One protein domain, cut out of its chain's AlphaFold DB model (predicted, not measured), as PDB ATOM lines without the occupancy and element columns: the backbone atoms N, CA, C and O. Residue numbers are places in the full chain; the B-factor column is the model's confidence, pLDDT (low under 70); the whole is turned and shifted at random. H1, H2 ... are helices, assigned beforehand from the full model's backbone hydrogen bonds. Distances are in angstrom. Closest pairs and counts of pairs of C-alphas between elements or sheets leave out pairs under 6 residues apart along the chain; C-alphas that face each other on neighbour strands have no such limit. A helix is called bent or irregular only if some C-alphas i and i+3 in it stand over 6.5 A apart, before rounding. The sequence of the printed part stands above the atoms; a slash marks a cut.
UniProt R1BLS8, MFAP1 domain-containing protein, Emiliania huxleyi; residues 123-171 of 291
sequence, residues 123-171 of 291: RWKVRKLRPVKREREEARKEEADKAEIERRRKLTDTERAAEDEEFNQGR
ATOM      1  N   ARG A 123       0.383  58.319   1.401       85.81
ATOM      2  CA  ARG A 123      -0.135  58.679   2.737       85.81
ATOM      3  C   ARG A 123      -1.367  59.581   2.635       85.81
ATOM      4  O   ARG A 123      -2.347  59.388   3.361       85.81
ATOM      5  N   TRP A 124      -1.373  60.529   1.697       89.88
ATOM      6  CA  TRP A 124      -2.542  61.349   1.376       89.88
ATOM      7  C   TRP A 124      -3.702  60.494   0.864       89.88
ATOM      8  O   TRP A 124      -4.828  60.634   1.351       89.88
ATOM      9  N   LYS A 125      -3.442  59.560  -0.057       93.19
ATOM     10  CA  LYS A 125      -4.450  58.642  -0.602       93.19
ATOM     11  C   LYS A 125      -5.046  57.754   0.491       93.19
ATOM     12  O   LYS A 125      -6.268  57.654   0.577       93.19
ATOM     13  N   VAL A 126      -4.226  57.185   1.377       90.81
ATOM     14  CA  VAL A 126      -4.681  56.408   2.545       90.81
ATOM     15  C   VAL A 126      -5.555  57.269   3.455       90.81
ATOM     16  O   VAL A 126      -6.653  56.859   3.835       90.81
ATOM     17  N   ARG A 127      -5.143  58.508   3.742       90.38
ATOM     18  CA  ARG A 127      -5.940  59.451   4.541       90.38
ATOM     19  C   ARG A 127      -7.284  59.775   3.885       90.38
ATOM     20  O   ARG A 127      -8.279  59.882   4.596       90.38
ATOM     21  N   LYS A 128      -7.337  59.910   2.555       92.69
ATOM     22  CA  LYS A 128      -8.585  60.136   1.799       92.69
ATOM     23  C   LYS A 128      -9.483  58.903   1.753       92.69
ATOM     24  O   LYS A 128     -10.701  59.048   1.807       92.69
ATOM     25  N   LEU A 129      -8.902  57.709   1.706       93.62
ATOM     26  CA  LEU A 129      -9.647  56.451   1.736       93.62
ATOM     27  C   LEU A 129     -10.140  56.086   3.143       93.62
ATOM     28  O   LEU A 129     -11.137  55.381   3.263       93.62
ATOM     29  N   ARG A 130      -9.503  56.583   4.210       91.62
ATOM     30  CA  ARG A 130      -9.870  56.262   5.599       91.62
ATOM     31  C   ARG A 130     -11.325  56.624   5.959       91.62
ATOM     32  O   ARG A 130     -11.999  55.760   6.517       91.62
ATOM     33  N   PRO A 131     -11.861  57.818   5.633       93.25
ATOM     34  CA  PRO A 131     -13.280  58.118   5.831       93.25
ATOM     35  C   PRO A 131     -14.214  57.170   5.073       93.25
ATOM     36  O   PRO A 131     -15.183  56.696   5.655       93.25
ATOM     37  N   VAL A 132     -13.885  56.848   3.816       93.88
ATOM     38  CA  VAL A 132     -14.676  55.937   2.970       93.88
ATOM     39  C   VAL A 132     -14.674  54.518   3.544       93.88
ATOM     40  O   VAL A 132     -15.707  53.852   3.577       93.88
ATOM     41  N   LYS A 133     -13.520  54.055   4.041       95.12
ATOM     42  CA  LYS A 133     -13.389  52.766   4.733       95.12
ATOM     43  C   LYS A 133     -14.254  52.737   5.994       95.12
ATOM     44  O   LYS A 133     -15.014  51.793   6.156       95.12
ATOM     45  N   ARG A 134     -14.195  53.781   6.831       93.62
ATOM     46  CA  ARG A 134     -15.004  53.885   8.057       93.62
ATOM     47  C   ARG A 134     -16.504  53.824   7.758       93.62
ATOM     48  O   ARG A 134     -17.201  53.036   8.380       93.62
ATOM     49  N   GLU A 135     -16.982  54.594   6.783       95.06
ATOM     50  CA  GLU A 135     -18.398  54.595   6.380       95.06
ATOM     51  C   GLU A 135     -18.851  53.212   5.883       95.06
ATOM     52  O   GLU A 135     -19.905  52.710   6.268       95.06
ATOM     53  N   ARG A 136     -18.014  52.540   5.083       96.19
ATOM     54  CA  ARG A 136     -18.308  51.188   4.593       96.19
ATOM     55  C   ARG A 136     -18.275  50.134   5.701       96.19
ATOM     56  O   ARG A 136     -19.057  49.187   5.664       96.19
ATOM     57  N   GLU A 137     -17.370  50.265   6.666       94.19
ATOM     58  CA  GLU A 137     -17.305  49.386   7.835       94.19
ATOM     59  C   GLU A 137     -18.495  49.598   8.775       94.19
ATOM     60  O   GLU A 137     -19.044  48.614   9.261       94.19
ATOM     61  N   GLU A 138     -18.933  50.841   8.991       93.44
ATOM     62  CA  GLU A 138     -20.147  51.173   9.749       93.44
ATOM     63  C   GLU A 138     -21.389  50.558   9.090       93.44
ATOM     64  O   GLU A 138     -22.124  49.823   9.748       93.44
ATOM     65  N   ALA A 139     -21.558  50.726   7.774       95.12
ATOM     66  CA  ALA A 139     -22.657  50.105   7.031       95.12
ATOM     67  C   ALA A 139     -22.631  48.566   7.117       95.12
ATOM     68  O   ALA A 139     -23.652  47.933   7.386       95.12
ATOM     69  N   ARG A 140     -21.451  47.950   6.962       94.56
ATOM     70  CA  ARG A 140     -21.287  46.494   7.096       94.56
ATOM     71  C   ARG A 140     -21.596  46.006   8.517       94.56
ATOM     72  O   ARG A 140     -22.151  44.918   8.658       94.56
ATOM     73  N   LYS A 141     -21.225  46.760   9.558       93.50
ATOM     74  CA  LYS A 141     -21.560  46.436  10.958       93.50
ATOM     75  C   LYS A 141     -23.072  46.465  11.164       93.50
ATOM     76  O   LYS A 141     -23.623  45.491  11.656       93.50
ATOM     77  N   GLU A 142     -23.753  47.501  10.675       93.81
ATOM     78  CA  GLU A 142     -25.216  47.570  10.752       93.81
ATOM     79  C   GLU A 142     -25.915  46.427  10.004       93.81
ATOM     80  O   GLU A 142     -26.927  45.905  10.474       93.81
ATOM     81  N   GLU A 143     -25.420  46.046   8.824       95.06
ATOM     82  CA  GLU A 143     -25.945  44.902   8.069       95.06
ATOM     83  C   GLU A 143     -25.720  43.580   8.809       95.06
ATOM     84  O   GLU A 143     -26.632  42.754   8.867       95.06
ATOM     85  N   ALA A 144     -24.545  43.392   9.417       95.19
ATOM     86  CA  ALA A 144     -24.243  42.222  10.236       95.19
ATOM     87  C   ALA A 144     -25.148  42.148  11.478       95.19
ATOM     88  O   ALA A 144     -25.708  41.087  11.757       95.19
ATOM     89  N   ASP A 145     -25.371  43.272  12.163       93.00
ATOM     90  CA  ASP A 145     -26.267  43.353  13.320       93.00
ATOM     91  C   ASP A 145     -27.716  43.032  12.922       93.00
ATOM     92  O   ASP A 145     -28.401  42.253  13.588       93.00
ATOM     93  N   LYS A 146     -28.191  43.574  11.790       94.69
ATOM     94  CA  LYS A 146     -29.525  43.265  11.241       94.69
ATOM     95  C   LYS A 146     -29.647  41.781  10.879       94.69
ATOM     96  O   LYS A 146     -30.651  41.157  11.230       94.69
ATOM     97  N   ALA A 147     -28.633  41.203  10.235       95.00
ATOM     98  CA  ALA A 147     -28.604  39.787   9.879       95.00
ATOM     99  C   ALA A 147     -28.607  38.873  11.118       95.00
ATOM    100  O   ALA A 147     -29.326  37.873  11.129       95.00
ATOM    101  N   GLU A 148     -27.882  39.231  12.181       92.19
ATOM    102  CA  GLU A 148     -27.878  38.489  13.451       92.19
ATOM    103  C   GLU A 148     -29.230  38.585  14.172       92.19
ATOM    104  O   GLU A 148     -29.761  37.581  14.655       92.19
ATOM    105  N   ILE A 149     -29.853  39.767  14.183       92.38
ATOM    106  CA  ILE A 149     -31.210  39.940  14.721       92.38
ATOM    107  C   ILE A 149     -32.200  39.052  13.959       92.38
ATOM    108  O   ILE A 149     -33.039  38.385  14.570       92.38
ATOM    109  N   GLU A 150     -32.117  39.009  12.629       93.06
ATOM    110  CA  GLU A 150     -32.949  38.120  11.822       93.06
ATOM    111  C   GLU A 150     -32.646  36.639  12.056       93.06
ATOM    112  O   GLU A 150     -33.585  35.840  12.093       93.06
ATOM    113  N   ARG A 151     -31.374  36.264  12.248       94.38
ATOM    114  CA  ARG A 151     -30.966  34.898  12.610       94.38
ATOM    115  C   ARG A 151     -31.641  34.476  13.911       94.38
ATOM    116  O   ARG A 151     -32.344  33.468  13.926       94.38
ATOM    117  N   ARG A 152     -31.539  35.294  14.966       90.38
ATOM    118  CA  ARG A 152     -32.184  35.035  16.268       90.38
ATOM    119  C   ARG A 152     -33.710  34.992  16.194       90.38
ATOM    120  O   ARG A 152     -34.337  34.242  16.941       90.38
ATOM    121  N   ARG A 153     -34.320  35.777  15.298       91.19
ATOM    122  CA  ARG A 153     -35.774  35.746  15.047       91.19
ATOM    123  C   ARG A 153     -36.229  34.473  14.332       91.19
ATOM    124  O   ARG A 153     -37.353  34.042  14.562       91.19
ATOM    125  N   LYS A 154     -35.389  33.895  13.466       92.81
ATOM    126  CA  LYS A 154     -35.668  32.642  12.736       92.81
ATOM    127  C   LYS A 154     -35.390  31.389  13.582       92.81
ATOM    128  O   LYS A 154     -35.893  30.324  13.241       92.81
ATOM    129  N   LEU A 155     -34.609  31.519  14.656       89.69
ATOM    130  CA  LEU A 155     -34.248  30.438  15.574       89.69
ATOM    131  C   LEU A 155     -35.451  29.962  16.410       89.69
ATOM    132  O   LEU A 155     -36.293  30.774  16.816       89.69
ATOM    133  N   THR A 156     -35.519  28.660  16.702       93.19
ATOM    134  CA  THR A 156     -36.569  28.086  17.562       93.19
ATOM    135  C   THR A 156     -36.358  28.444  19.038       93.19
ATOM    136  O   THR A 156     -35.251  28.771  19.462       93.19
ATOM    137  N   ASP A 157     -37.414  28.375  19.857       86.50
ATOM    138  CA  ASP A 157     -37.330  28.749  21.280       86.50
ATOM    139  C   ASP A 157     -36.364  27.856  22.081       86.50
ATOM    140  O   ASP A 157     -35.718  28.333  23.012       86.50
ATOM    141  N   THR A 158     -36.224  26.579  21.708       86.81
ATOM    142  CA  THR A 158     -35.297  25.641  22.362       86.81
ATOM    143  C   THR A 158     -33.841  25.946  22.038       86.81
ATOM    144  O   THR A 158     -32.989  25.890  22.918       86.81
ATOM    145  N   GLU A 159     -33.555  26.294  20.785       90.19
ATOM    146  CA  GLU A 159     -32.213  26.684  20.348       90.19
ATOM    147  C   GLU A 159     -31.830  28.055  20.922       90.19
ATOM    148  O   GLU A 159     -30.692  28.247  21.338       90.19
ATOM    149  N   ARG A 160     -32.790  28.988  21.038       89.94
ATOM    150  CA  ARG A 160     -32.562  30.306  21.655       89.94
ATOM    151  C   ARG A 160     -32.193  30.186  23.127       89.94
ATOM    152  O   ARG A 160     -31.259  30.841  23.570       89.94
ATOM    153  N   ALA A 161     -32.900  29.332  23.867       88.88
ATOM    154  CA  ALA A 161     -32.581  29.071  25.265       88.88
ATOM    155  C   ALA A 161     -31.176  28.469  25.426       88.88
ATOM    156  O   ALA A 161     -30.446  28.888  26.318       88.88
ATOM    157  N   ALA A 162     -30.772  27.549  24.542       90.31
ATOM    158  CA  ALA A 162     -29.427  26.974  24.563       90.31
ATOM    159  C   ALA A 162     -28.336  28.021  24.265       90.31
ATOM    160  O   ALA A 162     -27.369  28.114  25.017       90.31
ATOM    161  N   GLU A 163     -28.509  28.859  23.233       89.00
ATOM    162  CA  GLU A 163     -27.565  29.951  22.927       89.00
ATOM    163  C   GLU A 163     -27.477  30.976  24.071       89.00
ATOM    164  O   GLU A 163     -26.389  31.455  24.398       89.00
ATOM    165  N   ASP A 164     -28.603  31.304  24.708       88.56
ATOM    166  CA  ASP A 164     -28.626  32.209  25.858       88.56
ATOM    167  C   ASP A 164     -27.943  31.577  27.082       88.56
ATOM    168  O   ASP A 164     -27.230  32.263  27.816       88.56
ATOM    169  N   GLU A 165     -28.115  30.273  27.316       88.38
ATOM    170  CA  GLU A 165     -27.407  29.540  28.369       88.38
ATOM    171  C   GLU A 165     -25.895  29.508  28.122       88.38
ATOM    172  O   GLU A 165     -25.133  29.782  29.051       88.38
ATOM    173  N   GLU A 166     -25.447  29.246  26.891       88.56
ATOM    174  CA  GLU A 166     -24.029  29.300  26.510       88.56
ATOM    175  C   GLU A 166     -23.453  30.715  26.673       88.56
ATOM    176  O   GLU A 166     -22.386  30.897  27.271       88.56
ATOM    177  N   PHE A 167     -24.187  31.740  26.229       84.25
ATOM    178  CA  PHE A 167     -23.794  33.140  26.399       84.25
ATOM    179  C   PHE A 167     -23.691  33.528  27.884       84.25
ATOM    180  O   PHE A 167     -22.732  34.183  28.305       84.25
ATOM    181  N   ASN A 168     -24.644  33.082  28.705       82.06
ATOM    182  CA  ASN A 168     -24.640  33.318  30.147       82.06
ATOM    183  C   ASN A 168     -23.492  32.584  30.855       82.06
ATOM    184  O   ASN A 168     -22.893  33.145  31.773       82.06
ATOM    185  N   GLN A 169     -23.148  31.366  30.424       81.94
ATOM    186  CA  GLN A 169     -22.006  30.614  30.951       81.94
ATOM    187  C   GLN A 169     -20.678  31.317  30.645       81.94
ATOM    188  O   GLN A 169     -19.844  31.449  31.541       81.94
ATOM    189  N   GLY A 170     -20.504  31.859  29.433       74.00
ATOM    190  CA  GLY A 170     -19.333  32.675  29.083       74.00
ATOM    191  C   GLY A 170     -19.218  33.952  29.926       74.00
ATOM    192  O   GLY A 170     -18.122  34.362  30.308       74.00
ATOM    193  N   ARG A 171     -20.359  34.543  30.305       67.25
ATOM    194  CA  ARG A 171     -20.446  35.695  31.219       67.25
ATOM    195  C   ARG A 171     -20.415  35.348  32.706       67.25
ATOM    196  O   ARG A 171     -20.391  36.271  33.521       67.25
TER     197      ARG A 171
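This is residues 123 to 171 of the 291 residues of the protein "MFAP1 domain-containing protein" of Emiliania huxleyi (UniProt R1BLS8). One long helix, H1, makes the length of the model, and a shorter helix, H2, turns off its far end to make an open corner like an uneven V. H1 has a kink of 32 degrees near residue 131, and most of each helix stands free. The printed part has 49 residues, with two named helices, H1 then H2, and no named strand, and its class is all helix. It is extended, with a radius of gyration of the C-alphas of 17.5 A and spans of 52 by 24 by 7 A.

H1, residues 123 to 154, begins at C-alpha 123 (-0.135, 58.679, 2.737) and is 45.2 A long from first to last C-alpha. It is only just irregular: C-alphas 128 and 131 are 6.51 A apart. H2, residues 157 to 171, is 20.8 A long and ends at C-alpha 171 (-20.446, 35.695, 31.219).

H1 and H2 are close but not clearly touching; their closest C-alphas, of Arg 152 and Arg 160, are 7.2 A apart. They run opposite ways at a steep tilt of 51 degrees. Every O i to N i+4 pair is within hydrogen-bond range in H2, and 26 of 28 in H1.

The two C-alphas farthest apart, of Trp 124 and Thr 158, are 52.8 A apart. The printed part has no cut, and the link from H1 to H2 is tight. Mean pLDDT of the printed part is 90.6; residue 171 is under 70.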